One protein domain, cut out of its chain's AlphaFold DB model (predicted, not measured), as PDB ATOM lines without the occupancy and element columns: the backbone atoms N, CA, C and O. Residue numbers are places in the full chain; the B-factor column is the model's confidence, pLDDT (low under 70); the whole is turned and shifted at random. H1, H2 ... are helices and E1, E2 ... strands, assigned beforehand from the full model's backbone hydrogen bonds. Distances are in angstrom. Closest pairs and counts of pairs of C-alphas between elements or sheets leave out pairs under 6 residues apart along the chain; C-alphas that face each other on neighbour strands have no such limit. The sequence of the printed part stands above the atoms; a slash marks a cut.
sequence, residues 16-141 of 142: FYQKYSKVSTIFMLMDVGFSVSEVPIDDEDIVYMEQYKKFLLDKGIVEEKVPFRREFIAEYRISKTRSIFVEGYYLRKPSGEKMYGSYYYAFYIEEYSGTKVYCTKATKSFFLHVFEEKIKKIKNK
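Overview. This is residues 16 to 141 of the 142 residues of an uncharacterized protein of Enterococcus faecalis (UniProt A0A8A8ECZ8). A twisted, five-stranded antiparallel sheet curls round the short helix H2, with H4 running roughly alongside H2 and H1 packed on H4. H3 lies off one end of the sheet, far from the other helices, and takes part in making the long axis. The printed part has 126 residues, with four named helices and five named strands in the chain order H1 H2 E1 H3 E2 E3 E4 E5 H4; the sheet's order is E1 E2 E3 E4 E5, and the class is mixed, helices and strands. The whole is only just compact, close to loose, with a radius of gyration of the C-alphas of 16.4 A and spans of 53 by 35 by 22 A.

Along the chain. The sheet holds E1, residues 35 to 38, E2, residues 72 to 77, E3, residues 82 to 92 and 32.5 A long, E4, residues 98 to 111 and 32.9 A long, and E5, residues 116 to 119. The helices are H1, residues 16 to 20, H2, residues 25 to 31, H3, residues 43 to 58 and 22.8 A long, and H4, residues 124 to 139 and 21.6 A long. H1 begins with C-alpha 16 at (5.552, 13.422, -20.262), H3 ends with C-alpha 58 at (30.496, 48.201, -14.537), and H4 ends with C-alpha 139 at (-4.679, 16.197, -30.449).

Arrangement. E2, E3, E4 and E5 form a meander, each strand the antiparallel neighbour of the one before, in three hairpins. N 74 and O 86 of E2 and E3 are 2.8 A apart, N 85 and O 108 of E3 and E4 2.8 A, and N 119 and O 107 of E5 and E4 2.8 A. E1, an edge strand, is antiparallel to E2, with N 37 and O 73 2.8 A apart. E4 bends by 75 degrees at residue 101. H2 is on the sheet, its closest C-alphas to E1 being those of Met 30 and Val 36, 6.6 A apart. H4 only grazes the sheet, with residues 124 to 131. H2 and H4 are close but not clearly touching, at a shallow tilt of 26 degrees, the same way; their closest C-alphas, of Thr 25 and Lys 124, are 7.9 A apart. H1 touches H4, whose residues 125 to 132 alone take part; the closest C-alphas, of Tyr 17 and Leu 128, are 6.2 A apart. H3 is not on the sheet and touches no helix. In H1, H2, H3 and H4 every O i to N i+4 pair is within hydrogen-bond range.

Size, cuts and confidence. The C-alphas of Asp 58 and Lys 141, the two farthest apart, are 52.8 A apart. The printed part has no cut. The link from H3 to E2, residues 59 to 71, is long; residues 66 to 67 in it pair antiparallel with residues 91 to 92 of E3. The other links are tight. The mean pLDDT of the printed part is 78.0, and 28 residues are under 70, among them residues 62 to 68, 117 to 122 and 136 to 141.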
ATOM      1  N   PHE A  16       5.031  12.357 -19.406       84.44
ATOM      2  CA  PHE A  16       5.552  13.422 -20.262       84.44
ATOM      3  C   PHE A  16       6.645  14.228 -19.548       84.44
ATOM      4  O   PHE A  16       7.753  14.367 -20.064       84.44
ATOM      5  N   TYR A  17       6.377  14.713 -18.331       84.06
ATOM      6  CA  TYR A  17       7.368  15.443 -17.546       84.06
ATOM      7  C   TYR A  17       8.601  14.585 -17.249       84.06
ATOM      8  O   TYR A  17       9.725  15.042 -17.442       84.06
ATOM      9  N   GLN A  18       8.424  13.328 -16.840       84.94
ATOM     10  CA  GLN A  18       9.540  12.418 -16.573       84.94
ATOM     11  C   GLN A  18      10.415  12.213 -17.814       84.94
ATOM     12  O   GLN A  18      11.638  12.305 -17.706       84.94
ATOM     13  N   LYS A  19       9.801  12.039 -18.992       87.69
ATOM     14  CA  LYS A  19      10.517  11.894 -20.266       87.69
ATOM     15  C   LYS A  19      11.312  13.151 -20.633       87.69
ATOM     16  O   LYS A  19      12.470  13.040 -21.029       87.69
ATOM     17  N   TYR A  20      10.725  14.343 -20.492       87.50
ATOM     18  CA  TYR A  20      11.307  15.568 -21.061       87.50
ATOM     19  C   TYR A  20      11.952  16.539 -20.054       87.50
ATOM     20  O   TYR A  20      12.605  17.509 -20.446       87.50
ATOM     21  N   SER A  21      11.831  16.290 -18.749       82.06
ATOM     22  CA  SER A  21      12.404  17.148 -17.696       82.06
ATOM     23  C   SER A  21      13.923  17.297 -17.810       82.06
ATOM     24  O   SER A  21      14.451  18.377 -17.542       82.06
ATOM     25  N   LYS A  22      14.625  16.263 -18.289       82.44
ATOM     26  CA  LYS A  22      16.094  16.237 -18.407       82.44
ATOM     27  C   LYS A  22      16.637  16.453 -19.822       82.44
ATOM     28  O   LYS A  22      17.829  16.684 -19.966       82.44
ATOM     29  N   VAL A  23      15.795  16.443 -20.856       84.38
ATOM     30  CA  VAL A  23      16.240  16.634 -22.254       84.38
ATOM     31  C   VAL A  23      16.099  18.088 -22.699       84.38
ATOM     32  O   VAL A  23      15.365  18.857 -22.075       84.38
ATOM     33  N   SER A  24      16.803  18.508 -23.750       81.81
ATOM     34  CA  SER A  24      16.680  19.883 -24.245       81.81
ATOM     35  C   SER A  24      15.265  20.161 -24.767       81.81
ATOM     36  O   SER A  24      14.569  19.276 -25.265       81.81
ATOM     37  N   THR A  25      14.821  21.410 -24.646       82.50
ATOM     38  CA  THR A  25      13.497  21.835 -25.127       82.50
ATOM     39  C   THR A  25      13.376  21.696 -26.631       82.50
ATOM     40  O   THR A  25      12.336  21.264 -27.101       82.50
ATOM     41  N   ILE A  26      14.452  21.999 -27.362       86.88
ATOM     42  CA  ILE A  26      14.541  21.810 -28.813       86.88
ATOM     43  C   ILE A  26      14.284  20.346 -29.168       86.88
ATOM     44  O   ILE A  26      13.384  20.060 -29.949       86.88
ATOM     45  N   PHE A  27      14.994  19.414 -28.523       88.69
ATOM     46  CA  PHE A  27      14.804  17.990 -28.780       88.69
ATOM     47  C   PHE A  27      13.374  17.544 -28.469       88.69
ATOM     48  O   PHE A  27      12.756  16.844 -29.263       88.69
ATOM     49  N   MET A  28      12.822  17.983 -27.334       89.00
ATOM     50  CA  MET A  28      11.436  17.675 -26.995       89.00
ATOM     51  C   MET A  28      10.453  18.216 -28.040       89.00
ATOM     52  O   MET A  28       9.548  17.487 -28.429       89.00
ATOM     53  N   LEU A  29      10.637  19.455 -28.505       89.06
ATOM     54  CA  LEU A  29       9.798  20.076 -29.529       89.06
ATOM     55  C   LEU A  29       9.836  19.284 -30.841       89.06
ATOM     56  O   LEU A  29       8.783  19.013 -31.414       89.06
ATOM     57  N   MET A  30      11.019  18.846 -31.272       91.06
ATOM     58  CA  MET A  30      11.155  17.988 -32.452       91.06
ATOM     59  C   MET A  30      10.462  16.632 -32.252       91.06
ATOM     60  O   MET A  30       9.686  16.212 -33.107       91.06
ATOM     61  N   ASP A  31      10.665  15.980 -31.103       90.88
ATOM     62  CA  ASP A  31      10.083  14.663 -30.785       90.88
ATOM     63  C   ASP A  31       8.543  14.679 -30.753       90.88
ATOM     64  O   ASP A  31       7.888  13.680 -31.041       90.88
ATOM     65  N   VAL A  32       7.939  15.827 -30.436       87.19
ATOM     66  CA  VAL A  32       6.476  16.013 -30.439       87.19
ATOM     67  C   VAL A  32       5.937  16.627 -31.739       87.19
ATOM     68  O   VAL A  32       4.741  16.915 -31.819       87.19
ATOM     69  N   GLY A  33       6.786  16.776 -32.762       88.25
ATOM     70  CA  GLY A  33       6.395  17.101 -34.136       88.25
ATOM     71  C   GLY A  33       6.496  18.574 -34.535       88.25
ATOM     72  O   GLY A  33       5.931  18.946 -35.562       88.25
ATOM     73  N   PHE A  34       7.166  19.426 -33.755       91.50
ATOM     74  CA  PHE A  34       7.474  20.790 -34.196       91.50
ATOM     75  C   PHE A  34       8.631  20.772 -35.198       91.50
ATOM     76  O   PHE A  34       9.618  20.059 -35.018       91.50
ATOM     77  N   SER A  35       8.544  21.633 -36.209       93.00
ATOM     78  CA  SER A  35       9.709  22.030 -36.996       93.00
ATOM     79  C   SER A  35      10.478  23.087 -36.212       93.00
ATOM     80  O   SER A  35       9.885  24.082 -35.800       93.00
ATOM     81  N   VAL A  36      11.770  22.872 -35.961       93.00
ATOM     82  CA  VAL A  36      12.609  23.808 -35.199       93.00
ATOM     83  C   VAL A  36      13.651  24.430 -36.115       93.00
ATOM     84  O   VAL A  36      14.360  23.726 -36.828       93.00
ATOM     85  N   SER A  37      13.755  25.754 -36.065       92.00
ATOM     86  CA  SER A  37      14.813  26.542 -36.682       92.00
ATOM     87  C   SER A  37      15.648  27.184 -35.579       92.00
ATOM     88  O   SER A  37      15.151  27.996 -34.794       92.00
ATOM     89  N   GLU A  38      16.914  26.783 -35.495       88.12
ATOM     90  CA  GLU A  38      17.899  27.390 -34.601       88.12
ATOM     91  C   GLU A  38      18.568  28.578 -35.294       88.12
ATOM     92  O   GLU A  38      18.867  28.528 -36.488       88.12
ATOM     93  N   VAL A  39      18.797  29.651 -34.539       84.00
ATOM     94  CA  VAL A  39      19.459  30.865 -35.018       84.00
ATOM     95  C   VAL A  39      20.904  30.847 -34.505       84.00
ATOM     96  O   VAL A  39      21.127  31.116 -33.316       84.00
ATOM     97  N   PRO A  40      21.891  30.517 -35.358       78.81
ATOM     98  CA  PRO A  40      23.284  30.393 -34.945       78.81
ATOM     99  C   PRO A  40      23.844  31.747 -34.521       78.81
ATOM    100  O   PRO A  40      23.494  32.767 -35.106       78.81
ATOM    101  N   ILE A  41      24.697  31.739 -33.501       76.38
ATOM    102  CA  ILE A  41      25.385  32.939 -33.019       76.38
ATOM    103  C   ILE A  41      26.367  33.404 -34.092       76.38
ATOM    104  O   ILE A  41      27.150  32.592 -34.586       76.38
ATOM    105  N   ASP A  42      26.311  34.685 -34.426       79.62
ATOM    106  CA  ASP A  42      27.219  35.350 -35.354       79.62
ATOM    107  C   ASP A  42      28.231  36.250 -34.618       79.62
ATOM    108  O   ASP A  42      28.238  36.358 -33.389       79.62
ATOM    109  N   ASP A  43      29.144  36.868 -35.366       79.38
ATOM    110  CA  ASP A  43      30.187  37.718 -34.786       79.38
ATOM    111  C   ASP A  43      29.612  38.997 -34.147       79.38
ATOM    112  O   ASP A  43      30.148  39.479 -33.145       79.38
ATOM    113  N   GLU A  44      28.503  39.532 -34.670       83.25
ATOM    114  CA  GLU A  44      27.837  40.715 -34.107       83.25
ATOM    115  C   GLU A  44      27.255  40.409 -32.727       83.25
ATOM    116  O   GLU A  44      27.395  41.205 -31.792       83.25
ATOM    117  N   ASP A  45      26.685  39.216 -32.558       77.12
ATOM    118  CA  ASP A  45      26.248  38.730 -31.258       77.12
ATOM    119  C   ASP A  45      27.398  38.641 -30.261       77.12
ATOM    120  O   ASP A  45      27.226  38.984 -29.092       77.12
ATOM    121  N   ILE A  46      28.570  38.163 -30.686       77.38
ATOM    122  CA  ILE A  46      29.737  38.042 -29.804       77.38
ATOM    123  C   ILE A  46      30.173  39.427 -29.327       77.38
ATOM    124  O   ILE A  46      30.392  39.628 -28.128       77.38
ATOM    125  N   VAL A  47      30.235  40.398 -30.241       82.69
ATOM    126  CA  VAL A  47      30.558  41.789 -29.905       82.69
ATOM    127  C   VAL A  47      29.528  42.365 -28.933       82.69
ATOM    128  O   VAL A  47      29.904  42.941 -27.907       82.69
ATOM    129  N   TYR A  48      28.237  42.173 -29.203       82.06
ATOM    130  CA  TYR A  48      27.166  42.641 -28.328       82.06
ATOM    131  C   TYR A  48      27.211  41.959 -26.948       82.06
ATOM    132  O   TYR A  48      27.046  42.637 -25.932       82.06
ATOM    133  N   MET A  49      27.510  40.652 -26.870       77.81
ATOM    134  CA  MET A  49      27.688  39.934 -25.598       77.81
ATOM    135  C   MET A  49      28.792  40.549 -24.747       77.81
ATOM    136  O   MET A  49      28.574  40.782 -23.559       77.81
ATOM    137  N   GLU A  50      29.963  40.816 -25.324       80.75
ATOM    138  CA  GLU A  50      31.086  41.372 -24.564       80.75
ATOM    139  C   GLU A  50      30.813  42.813 -24.112       80.75
ATOM    140  O   GLU A  50      31.119  43.172 -22.971       80.75
ATOM    141  N   GLN A  51      30.157  43.628 -24.947       85.50
ATOM    142  CA  GLN A  51      29.721  44.973 -24.557       85.50
ATOM    143  C   GLN A  51      28.699  44.934 -23.417       85.50
ATOM    144  O   GLN A  51      28.824  45.672 -22.435       85.50
ATOM    145  N   TYR A  52      27.708  44.052 -23.520       80.12
ATOM    146  CA  TYR A  52      26.658  43.914 -22.521       80.12
ATOM    147  C   TYR A  52      27.197  43.373 -21.192       80.12
ATOM    148  O   TYR A  52      26.876  43.900 -20.128       80.12
ATOM    149  N   LYS A  53      28.098  42.389 -21.242       80.25
ATOM    150  CA  LYS A  53      28.850  41.891 -20.083       80.25
ATOM    151  C   LYS A  53      29.618  43.007 -19.387       80.25
ATOM    152  O   LYS A  53      29.515  43.139 -18.169       80.25
ATOM    153  N   LYS A  54      30.352  43.829 -20.143       83.06
ATOM    154  CA  LYS A  54      31.082  44.971 -19.580       83.06
ATOM    155  C   LYS A  54      30.131  45.946 -18.885       83.06
ATOM    156  O   LYS A  54      30.366  46.300 -17.738       83.06
ATOM    157  N   PHE A  55      29.020  46.294 -19.535       85.12
ATOM    158  CA  PHE A  55      27.993  47.156 -18.950       85.12
ATOM    159  C   PHE A  55      27.444  46.613 -17.619       85.12
ATOM    160  O   PHE A  55      27.316  47.370 -16.658       85.12
ATOM    161  N   LEU A  56      27.136  45.314 -17.541       81.81
ATOM    162  CA  LEU A  56      26.624  44.691 -16.315       81.81
ATOM    163  C   LEU A  56      27.663  44.706 -15.187       81.81
ATOM    164  O   LEU A  56      27.338  45.087 -14.061       81.81
ATOM    165  N   LEU A  57      28.914  44.353 -15.497       81.81
ATOM    166  CA  LEU A  57      30.012  44.369 -14.529       81.81
ATOM    167  C   LEU A  57      30.300  45.785 -14.013       81.81
ATOM    168  O   LEU A  57      30.431  45.970 -12.805       81.81
ATOM    169  N   ASP A  58      30.301  46.788 -14.895       86.38
ATOM    170  CA  ASP A  58      30.496  48.201 -14.537       86.38
ATOM    171  C   ASP A  58      29.376  48.728 -13.616       86.38
ATOM    172  O   ASP A  58      29.576  49.668 -12.845       86.38
ATOM    173  N   LYS A  59      28.188  48.115 -13.664       85.56
ATOM    174  CA  LYS A  59      27.053  48.408 -12.773       85.56
ATOM    175  C   LYS A  59      27.062  47.589 -11.477       85.56
ATOM    176  O   LYS A  59      26.158  47.758 -10.663       85.56
ATOM    177  N   GLY A  60      28.050  46.714 -11.277       81.19
ATOM    178  CA  GLY A  60      28.121  45.804 -10.130       81.19
ATOM    179  C   GLY A  60      27.124  44.640 -10.194       81.19
ATOM    180  O   GLY A  60      26.877  43.988  -9.181       81.19
ATOM    181  N   ILE A  61      26.537  44.368 -11.364       76.00
ATOM    182  CA  ILE A  61      25.557  43.295 -11.563       76.00
ATOM    183  C   ILE A  61      26.306  42.005 -11.911       76.00
ATOM    184  O   ILE A  61      26.762  41.812 -13.036       76.00
ATOM    185  N   VAL A  62      26.429  41.111 -10.929       68.62
ATOM    186  CA  VAL A  62      27.226  39.873 -11.040       68.62
ATOM    187  C   VAL A  62      26.406  38.579 -10.984       68.62
ATOM    188  O   VAL A  62      26.898  37.536 -11.413       68.62
ATOM    189  N   GLU A  63      25.144  38.629 -10.545       62.94
ATOM    190  CA  GLU A  63      24.293  37.431 -10.384       62.94
ATOM    191  C   GLU A  63      23.060  37.387 -11.301       62.94
ATOM    192  O   GLU A  63      22.376  36.362 -11.376       62.94
ATOM    193  N   GLU A  64      22.754  38.471 -12.018       66.12
ATOM    194  CA  GLU A  64      21.513  38.552 -12.789       66.12
ATOM    195  C   GLU A  64      21.587  37.717 -14.075       66.12
ATOM    196  O   GLU A  64      22.500  37.845 -14.891       66.12
ATOM    197  N   LYS A  65      20.602  36.830 -14.260       68.69
ATOM    198  CA  LYS A  65      20.474  36.011 -15.470       68.69
ATOM    199  C   LYS A  65      19.708  36.792 -16.516       68.69
ATOM    200  O   LYS A  65      18.517  37.056 -16.351       68.69
ATOM    201  N   VAL A  66      20.366  37.085 -17.622       65.94
ATOM    202  CA  VAL A  66      19.826  37.976 -18.645       65.94
ATOM    203  C   VAL A  66      19.498  37.204 -19.924       65.94
ATOM    204  O   VAL A  66      20.300  36.370 -20.363       65.94
ATOM    205  N   PRO A  67      18.306  37.423 -20.516       66.19
ATOM    206  CA  PRO A  67      18.030  36.950 -21.861       66.19
ATOM    207  C   PRO A  67      18.933  37.696 -22.830       66.19
ATOM    208  O   PRO A  67      18.982  38.921 -22.808       66.19
ATOM    209  N   PHE A  68      19.620  36.948 -23.682       68.00
ATOM    210  CA  PHE A  68      20.513  37.544 -24.662       68.00
ATOM    211  C   PHE A  68      19.789  37.812 -25.983       68.00
ATOM    212  O   PHE A  68      19.521  38.957 -26.334       68.00
ATOM    213  N   ARG A  69      19.388  36.745 -26.680       75.81
ATOM    214  CA  ARG A  69      18.616  36.828 -27.921       75.81
ATOM    215  C   ARG A  69      17.771  35.578 -28.134       75.81
ATOM    216  O   ARG A  69      17.914  34.593 -27.405       75.81
ATOM    217  N   ARG A  70      16.892  35.622 -29.136       82.12
ATOM    218  CA  ARG A  70      16.134  34.450 -29.585       82.12
ATOM    219  C   ARG A  70      17.091  33.486 -30.282       82.12
ATOM    220  O   ARG A  70      17.654  33.826 -31.312       82.12
ATOM    221  N   GLU A  71      17.267  32.296 -29.723       83.69
ATOM    222  CA  GLU A  71      18.176  31.275 -30.261       83.69
ATOM    223  C   GLU A  71      17.443  30.190 -31.053       83.69
ATOM    224  O   GLU A  71      18.068  29.491 -31.841       83.69
ATOM    225  N   PHE A  72      16.127  30.041 -30.890       87.31
ATOM    226  CA  PHE A  72      15.342  29.180 -31.772       87.31
ATOM    227  C   PHE A  72      13.897  29.649 -31.902       87.31
ATOM    228  O   PHE A  72      13.350  30.305 -31.008       87.31
ATOM    229  N   ILE A  73      13.276  29.252 -33.006       90.94
ATOM    230  CA  ILE A  73      11.836  29.289 -33.222       90.94
ATOM    231  C   ILE A  73      11.371  27.895 -33.629       90.94
ATOM    232  O   ILE A  73      11.994  27.232 -34.452       90.94
ATOM    233  N   ALA A  74      10.290  27.431 -33.022       91.44
ATOM    234  CA  ALA A  74       9.669  26.161 -33.343       91.44
ATOM    235  C   ALA A  74       8.226  26.389 -33.775       91.44
ATOM    236  O   ALA A  74       7.490  27.085 -33.080       91.44
ATOM    237  N   GLU A  75       7.818  25.768 -34.875       91.94
ATOM    238  CA  GLU A  75       6.463  25.832 -35.412       91.94
ATOM    239  C   GLU A  75       5.802  24.451 -35.391       91.94
ATOM    240  O   GLU A  75       6.363  23.464 -35.869       91.94
ATOM    241  N   TYR A  76       4.571  24.393 -34.887       88.19
ATOM    242  CA  TYR A  76       3.663  23.272 -35.101       88.19
ATOM    243  C   TYR A  76       2.446  23.744 -35.876       88.19
ATOM    244  O   TYR A  76       1.614  24.509 -35.372       88.19
ATOM    245  N   ARG A  77       2.340  23.268 -37.112       86.00
ATOM    246  CA  ARG A  77       1.251  23.639 -38.004       86.00
ATOM    247  C   ARG A  77      -0.009  22.855 -37.651       86.00
ATOM    248  O   ARG A  77      -0.023  21.633 -37.750       86.00
ATOM    249  N   ILE A  78      -1.073  23.560 -37.262       83.12
ATOM    250  CA  ILE A  78      -2.388  22.949 -36.999       83.12
ATOM    251  C   ILE A  78      -3.214  22.913 -38.290       83.12
ATOM    252  O   ILE A  78      -3.891  21.930 -38.574       83.12
ATOM    253  N   SER A  79      -3.189  23.995 -39.070       82.50
ATOM    254  CA  SER A  79      -3.932  24.109 -40.328       82.50
ATOM    255  C   SER A  79      -3.220  25.042 -41.313       82.50
ATOM    256  O   SER A  79      -2.106  25.510 -41.075       82.50
ATOM    257  N   LYS A  80      -3.857  25.347 -42.451       81.75
ATOM    258  CA  LYS A  80      -3.328  26.346 -43.390       81.75
ATOM    259  C   LYS A  80      -3.196  27.736 -42.759       81.75
ATOM    260  O   LYS A  80      -2.280  28.454 -43.143       81.75
ATOM    261  N   THR A  81      -4.072  28.071 -41.813       81.94
ATOM    262  CA  THR A  81      -4.239  29.414 -41.246       81.94
ATOM    263  C   THR A  81      -3.873  29.513 -39.770       81.94
ATOM    264  O   THR A  81      -4.051  30.579 -39.195       81.94
ATOM    265  N   ARG A  82      -3.417  28.425 -39.138       82.62
ATOM    266  CA  ARG A  82      -3.165  28.391 -37.696       82.62
ATOM    267  C   ARG A  82      -1.927  27.574 -37.360       82.62
ATOM    268  O   ARG A  82      -1.871  26.380 -37.672       82.62
ATOM    269  N   SER A  83      -1.012  28.201 -36.631       86.50
ATOM    270  CA  SER A  83       0.228  27.588 -36.163       86.50
ATOM    271  C   SER A  83       0.489  27.924 -34.697       86.50
ATOM    272  O   SER A  83       0.050  28.947 -34.168       86.50
ATOM    273  N   ILE A  84       1.178  27.014 -34.018       85.38
ATOM    274  CA  ILE A  84       1.699  27.223 -32.670       85.38
ATOM    275  C   ILE A  84       3.175  27.521 -32.800       85.38
ATOM    276  O   ILE A  84       3.893  26.764 -33.449       85.38
ATOM    277  N   PHE A  85       3.620  28.557 -32.107       87.50
ATOM    278  CA  PHE A  85       5.011  28.957 -32.079       87.50
ATOM    279  C   PHE A  85       5.590  28.852 -30.676       87.50
ATOM    280  O   PHE A  85       4.942  29.197 -29.681       87.50
ATOM    281  N   VAL A  86       6.834  28.381 -30.611       87.31
ATOM    282  CA  VAL A  86       7.670  28.420 -29.412       87.31
ATOM    283  C   VAL A  86       8.977  29.102 -29.760       87.31
ATOM    284  O   VAL A  86       9.761  28.587 -30.548       87.31
ATOM    285  N   GLU A  87       9.222  30.252 -29.158       88.19
ATOM    286  CA  GLU A  87      10.487  30.965 -29.294       88.19
ATOM    287  C   GLU A  87      11.311  30.769 -28.037       88.19
ATOM    288  O   GLU A  87      10.787  30.967 -26.942       88.19
ATOM    289  N   GLY A  88      12.582  30.407 -28.172       84.75
ATOM    290  CA  GLY A  88      13.471  30.186 -27.038       84.75
ATOM    291  C   GLY A  88      14.606  31.192 -26.951       84.75
ATOM    292  O   GLY A  88      15.239  31.525 -27.949       84.75
ATOM    293  N   TYR A  89      14.888  31.622 -25.726       82.25
ATOM    294  CA  TYR A  89      15.937  32.564 -25.356       82.25
ATOM    295  C   TYR A  89      16.742  31.927 -24.228       82.25
ATOM    296  O   TYR A  89      16.252  31.823 -23.101       82.25
ATOM    297  N   TYR A  90      17.958  31.463 -24.500       75.44
ATOM    298  CA  TYR A  90      18.789  30.934 -23.423       75.44
ATOM    299  C   TYR A  90      19.271  32.061 -22.517       75.44
ATOM    300  O   TYR A  90      19.604  33.157 -22.971       75.44
ATOM    301  N   LEU A  91      19.282  31.780 -21.216       75.12
ATOM    302  CA  LEU A  91      19.877  32.681 -20.246       75.12
ATOM    303  C   LEU A  91      21.381  32.508 -20.253       75.12
ATOM    304  O   LEU A  91      21.904  31.399 -20.404       75.12
ATOM    305  N   ARG A  92      22.065  33.623 -20.040       74.25
ATOM    306  CA  ARG A  92      23.508  33.651 -19.859       74.25
ATOM    307  C   ARG A  92      23.827  34.192 -18.479       74.25
ATOM    308  O   ARG A  92      23.087  35.021 -17.944       74.25
ATOM    309  N   LYS A  93      24.918  33.697 -17.896       72.44
ATOM    310  CA  LYS A  93      25.557  34.382 -16.767       72.44
ATOM    311  C   LYS A  93      26.054  35.752 -17.251       72.44
ATOM    312  O   LYS A  93      26.345  35.877 -18.443       72.44
ATOM    313  N   PRO A  94      26.267  36.735 -16.363       69.25
ATOM    314  CA  PRO A  94      26.920  37.991 -16.739       69.25
ATOM    315  C   PRO A  94      28.284  37.796 -17.421       69.25
ATOM    316  O   PRO A  94      28.684  38.614 -18.235       69.25
ATOM    317  N   SER A  95      28.967  36.670 -17.174       67.56
ATOM    318  CA  SER A  95      30.198  36.275 -17.873       67.56
ATOM    319  C   SER A  95      30.026  35.911 -19.357       67.56
ATOM    320  O   SER A  95      31.032  35.719 -20.037       67.56
ATOM    321  N   GLY A  96      28.792  35.787 -19.862       68.69
ATOM    322  CA  GLY A  96      28.467  35.361 -21.231       68.69
ATOM    323  C   GLY A  96      28.224  33.853 -21.389       68.69
ATOM    324  O   GLY A  96      27.730  33.404 -22.428       68.69
ATOM    325  N   GLU A  97      28.513  33.057 -20.353       73.00
ATOM    326  CA  GLU A  97      28.345  31.600 -20.373       73.00
ATOM    327  C   GLU A  97      26.866  31.208 -20.506       73.00
ATOM    328  O   GLU A  97      26.022  31.609 -19.695       73.00
ATOM    329  N   LYS A  98      26.556  30.384 -21.515       73.00
ATOM    330  CA  LYS A  98      25.215  29.840 -21.751       73.00
ATOM    331  C   LYS A  98      24.815  28.887 -20.630       73.00
ATOM    332  O   LYS A  98      25.467  27.877 -20.382       73.00
ATOM    333  N   MET A  99      23.684  29.169 -19.990       71.44
ATOM    334  CA  MET A  99      23.121  28.300 -18.965       71.44
ATOM    335  C   MET A  99      22.249  27.226 -19.616       71.44
ATOM    336  O   MET A  99      21.035  27.383 -19.767       71.44
ATOM    337  N   TYR A 100      22.862  26.107 -19.997       62.56
ATOM    338  CA  TYR A 100      22.145  24.945 -20.519       62.56
ATOM    339  C   TYR A 100      21.133  24.440 -19.473       62.56
ATOM    340  O   TYR A 100      21.498  23.918 -18.427       62.56
ATOM    341  N   GLY A 101      19.839  24.662 -19.730       56.66
ATOM    342  CA  GLY A 101      18.742  24.347 -18.802       56.66
ATOM    343  C   GLY A 101      18.057  25.564 -18.168       56.66
ATOM    344  O   GLY A 101      16.997  25.407 -17.566       56.66
ATOM    345  N   SER A 102      18.594  26.773 -18.362       63.19
ATOM    346  CA  SER A 102      17.961  28.032 -17.970       63.19
ATOM    347  C   SER A 102      17.667  28.861 -19.218       63.19
ATOM    348  O   SER A 102      18.569  29.288 -19.930       63.19
ATOM    349  N   TYR A 103      16.389  29.027 -19.531       69.19
ATOM    350  CA  TYR A 103      15.938  29.719 -20.730       69.19
ATOM    351  C   TYR A 103      14.562  30.324 -20.474       69.19
ATOM    352  O   TYR A 103      13.764  29.784 -19.703       69.19
ATOM    353  N   TYR A 104      14.300  31.446 -21.127       73.06
ATOM    354  CA  TYR A 104      12.953  31.940 -21.327       73.06
ATOM    355  C   TYR A 104      12.415  31.406 -22.640       73.06
ATOM    356  O   TYR A 104      13.161  31.126 -23.578       73.06
ATOM    357  N   TYR A 105      11.103  31.291 -22.717       75.50
ATOM    358  CA  TYR A 105      10.432  31.060 -23.979       75.50
ATOM    359  C   TYR A 105       9.160  31.884 -24.049       75.50
ATOM    360  O   TYR A 105       8.575  32.228 -23.021       75.50
ATOM    361  N   ALA A 106       8.741  32.172 -25.272       77.56
ATOM    362  CA  ALA A 106       7.402  32.641 -25.572       77.56
ATOM    363  C   ALA A 106       6.657  31.506 -26.272       77.56
ATOM    364  O   ALA A 106       7.170  30.922 -27.224       77.56
ATOM    365  N   PHE A 107       5.460  31.185 -25.790       80.69
ATOM    366  CA  PHE A 107       4.574  30.213 -26.424       80.69
ATOM    367  C   PHE A 107       3.341  30.958 -26.917       80.69
ATOM    368  O   PHE A 107       2.640  31.555 -26.108       80.69
ATOM    369  N   TYR A 108       3.040  30.941 -28.208       80.06
ATOM    370  CA  TYR A 108       1.873  31.651 -28.733       80.06
ATOM    371  C   TYR A 108       1.220  30.911 -29.891       80.06
ATOM    372  O   TYR A 108       1.787  29.990 -30.473       80.06
ATOM    373  N   ILE A 109      -0.020  31.290 -30.178       79.75
ATOM    374  CA  ILE A 109      -0.760  30.813 -31.344       79.75
ATOM    375  C   ILE A 109      -0.900  31.998 -32.288       79.75
ATOM    376  O   ILE A 109      -1.296  33.079 -31.850       79.75
ATOM    377  N   GLU A 110      -0.569  31.777 -33.552       81.38
ATOM    378  CA  GLU A 110      -0.772  32.746 -34.621       81.38
ATOM    379  C   GLU A 110      -1.842  32.230 -35.579       81.38
ATOM    380  O   GLU A 110      -1.872  31.047 -35.945       81.38
ATOM    381  N   GLU A 111      -2.734  33.138 -35.959       75.69
ATOM    382  CA  GLU A 111      -3.769  32.919 -36.960       75.69
ATOM    383  C   GLU A 111      -3.496  33.792 -38.192       75.69
ATOM    384  O   GLU A 111      -2.847  34.829 -38.089       75.69
ATOM    385  N   TYR A 112      -4.000  33.392 -39.362       69.50
ATOM    386  CA  TYR A 112      -3.747  34.043 -40.661       69.50
ATOM    387  C   TYR A 112      -4.055  35.553 -40.696       69.50
ATOM    388  O   TYR A 112      -3.516  36.268 -41.534       69.50
ATOM    389  N   SER A 113      -4.868  36.062 -39.767       70.56
ATOM    390  CA  SER A 113      -5.106  37.497 -39.565       70.56
ATOM    391  C   SER A 113      -3.929  38.255 -38.928       70.56
ATOM    392  O   SER A 113      -4.054  39.450 -38.672       70.56
ATOM    393  N   GLY A 114      -2.817  37.584 -38.608       64.38
ATOM    394  CA  GLY A 114      -1.704  38.146 -37.832       64.38
ATOM    395  C   GLY A 114      -2.019  38.289 -36.339       64.38
ATOM    396  O   GLY A 114      -1.264  38.919 -35.597       64.38
ATOM    397  N   THR A 115      -3.136  37.719 -35.875       71.19
ATOM    398  CA  THR A 115      -3.540  37.790 -34.469       71.19
ATOM    399  C   THR A 115      -2.679  36.836 -33.647       71.19
ATOM    400  O   THR A 115      -2.781  35.616 -33.781       71.19
ATOM    401  N   LYS A 116      -1.846  37.401 -32.767       73.88
ATOM    402  CA  LYS A 116      -1.003  36.652 -31.830       73.88
ATOM    403  C   LYS A 116      -1.680  36.559 -30.471       73.88
ATOM    404  O   LYS A 116      -1.878  37.564 -29.794       73.88
ATOM    405  N   VAL A 117      -1.990  35.338 -30.044       67.75
ATOM    406  CA  VAL A 117      -2.438  35.072 -28.672       67.75
ATOM    407  C   VAL A 117      -1.241  34.590 -27.867       67.75
ATOM    408  O   VAL A 117      -0.865  33.416 -27.920       67.75
ATOM    409  N   TYR A 118      -0.626  35.517 -27.134       66.75
ATOM    410  CA  TYR A 118       0.528  35.235 -26.290       66.75
ATOM    411  C   TYR A 118       0.142  34.357 -25.111       66.75
ATOM    412  O   TYR A 118      -0.861  34.576 -24.434       66.75
ATOM    413  N   CYS A 119       0.967  33.358 -24.836       57.62
ATOM    414  CA  CYS A 119       0.960  32.663 -23.566       57.62
ATOM    415  C   CYS A 119       2.321  32.822 -22.898       57.62
ATOM    416  O   CYS A 119       3.377  32.847 -23.528       57.62
ATOM    417  N   THR A 120       2.205  33.000 -21.593       57.75
ATOM    418  CA  THR A 120       3.176  33.421 -20.595       57.75
ATOM    419  C   THR A 120       4.627  33.018 -20.864       57.75
ATOM    420  O   THR A 120       4.930  31.861 -21.160       57.75
ATOM    421  N   LYS A 121       5.535  33.973 -20.632       66.44
ATOM    422  CA  LYS A 121       6.966  33.729 -20.409       66.44
ATOM    423  C   LYS A 121       7.126  32.865 -19.164       66.44
ATOM    424  O   LYS A 121       6.581  33.218 -18.119       66.44
ATOM    425  N   ALA A 122       7.850  31.753 -19.249       62.22
ATOM    426  CA  ALA A 122       7.887  30.833 -18.121       62.22
ATOM    427  C   ALA A 122       9.133  29.935 -18.047       62.22
ATOM    428  O   ALA A 122      10.014  29.981 -18.900       62.22
ATOM    429  N   THR A 123       9.239  29.170 -16.957       72.44
ATOM    430  CA  THR A 123      10.321  28.210 -16.682       72.44
ATOM    431  C   THR A 123      10.084  26.889 -17.418       72.44
ATOM    432  O   THR A 123       8.970  26.608 -17.864       72.44
ATOM    433  N   LYS A 124      11.110  26.030 -17.532       76.00
ATOM    434  CA  LYS A 124      10.989  24.699 -18.163       76.00
ATOM    435  C   LYS A 124       9.865  23.850 -17.572       76.00
ATOM    436  O   LYS A 124       9.132  23.192 -18.297       76.00
ATOM    437  N   SER A 125       9.744  23.840 -16.253       75.12
ATOM    438  CA  SER A 125       8.750  23.029 -15.556       75.12
ATOM    439  C   SER A 125       7.329  23.473 -15.901       75.12
ATOM    440  O   SER A 125       6.492  22.660 -16.298       75.12
ATOM    441  N   PHE A 126       7.090  24.781 -15.858       75.19
ATOM    442  CA  PHE A 126       5.840  25.379 -16.306       75.19
ATOM    443  C   PHE A 126       5.582  25.139 -17.798       75.19
ATOM    444  O   PHE A 126       4.440  24.902 -18.186       75.19
ATOM    445  N   PHE A 127       6.639  25.123 -18.620       77.69
ATOM    446  CA  PHE A 127       6.531  24.864 -20.057       77.69
ATOM    447  C   PHE A 127       5.911  23.511 -20.289       77.69
ATOM    448  O   PHE A 127       4.880  23.407 -20.935       77.69
ATOM    449  N   LEU A 128       6.537  22.486 -19.713       79.69
ATOM    450  CA  LEU A 128       6.131  21.103 -19.871       79.69
ATOM    451  C   LEU A 128       4.688  20.914 -19.410       79.69
ATOM    452  O   LEU A 128       3.922  20.241 -20.090       79.69
ATOM    453  N   HIS A 129       4.301  21.566 -18.312       78.00
ATOM    454  CA  HIS A 129       2.934  21.524 -17.816       78.00
ATOM    455  C   HIS A 129       1.925  22.141 -18.800       78.00
ATOM    456  O   HIS A 129       0.973  21.473 -19.209       78.00
ATOM    457  N   VAL A 130       2.138  23.396 -19.214       75.88
ATOM    458  CA  VAL A 130       1.234  24.099 -20.143       75.88
ATOM    459  C   VAL A 130       1.203  23.414 -21.504       75.88
ATOM    460  O   VAL A 130       0.143  23.279 -22.116       75.88
ATOM    461  N   PHE A 131       2.358  22.965 -21.976       78.88
ATOM    462  CA  PHE A 131       2.512  22.286 -23.247       78.88
ATOM    463  C   PHE A 131       1.767  20.950 -23.259       78.88
ATOM    464  O   PHE A 131       0.994  20.700 -24.181       78.88
ATOM    465  N   GLU A 132       1.914  20.128 -22.215       79.94
ATOM    466  CA  GLU A 132       1.187  18.862 -22.078       79.94
ATOM    467  C   GLU A 132      -0.338  19.084 -22.070       79.94
ATOM    468  O   GLU A 132      -1.072  18.384 -22.772       79.94
ATOM    469  N   GLU A 133      -0.824  20.081 -21.325       77.38
ATOM    470  CA  GLU A 133      -2.249  20.442 -21.270       77.38
ATOM    471  C   GLU A 133      -2.780  20.913 -22.634       77.38
ATOM    472  O   GLU A 133      -3.885  20.543 -23.047       77.38
ATOM    473  N   LYS A 134      -2.005  21.732 -23.355       74.94
ATOM    474  CA  LYS A 134      -2.419  22.296 -24.645       74.94
ATOM    475  C   LYS A 134      -2.333  21.291 -25.782       74.94
ATOM    476  O   LYS A 134      -3.297  21.184 -26.536       74.94
ATOM    477  N   ILE A 135      -1.245  20.528 -25.890       72.00
ATOM    478  CA  ILE A 135      -1.104  19.487 -26.916       72.00
ATOM    479  C   ILE A 135      -2.212  18.450 -26.795       72.00
ATOM    480  O   ILE A 135      -2.779  18.078 -27.818       72.00
ATOM    481  N   LYS A 136      -2.579  18.016 -25.583       69.56
ATOM    482  CA  LYS A 136      -3.712  17.091 -25.406       69.56
ATOM    483  C   LYS A 136      -5.004  17.666 -25.990       69.56
ATOM    484  O   LYS A 136      -5.727  16.965 -26.688       69.56
ATOM    485  N   LYS A 137      -5.266  18.960 -25.783       67.69
ATOM    486  CA  LYS A 137      -6.432  19.646 -26.369       67.69
ATOM    487  C   LYS A 137      -6.353  19.776 -27.890       67.69
ATOM    488  O   LYS A 137      -7.395  19.770 -28.531       67.69
ATOM    489  N   ILE A 138      -5.156  19.925 -28.455       64.12
ATOM    490  CA  ILE A 138      -4.949  20.002 -29.909       64.12
ATOM    491  C   ILE A 138      -5.148  18.626 -30.542       64.12
ATOM    492  O   ILE A 138      -5.915  18.513 -31.488       64.12
ATOM    493  N   LYS A 139      -4.538  17.580 -29.976       63.91
ATOM    494  CA  LYS A 139      -4.679  16.197 -30.449       63.91
ATOM    495  C   LYS A 139      -6.114  15.683 -30.367       63.91
ATOM    496  O   LYS A 139      -6.526  14.971 -31.260       63.91
ATOM    497  N   ASN A 140      -6.878  16.077 -29.348       59.38
ATOM    498  CA  ASN A 140      -8.289  15.689 -29.223       59.38
ATOM    499  C   ASN A 140      -9.235  16.482 -30.148       59.38
ATOM    500  O   ASN A 140     -10.435  16.222 -30.150       59.38
ATOM    501  N   LYS A 141      -8.731  17.505 -30.850       53.84
ATOM    502  CA  LYS A 141      -9.483  18.315 -31.824       53.84
ATOM    503  C   LYS A 141      -9.064  18.040 -33.275       53.84
ATOM    504  O   LYS A 141      -9.607  18.685 -34.171       53.84
TER     505      LYS A 141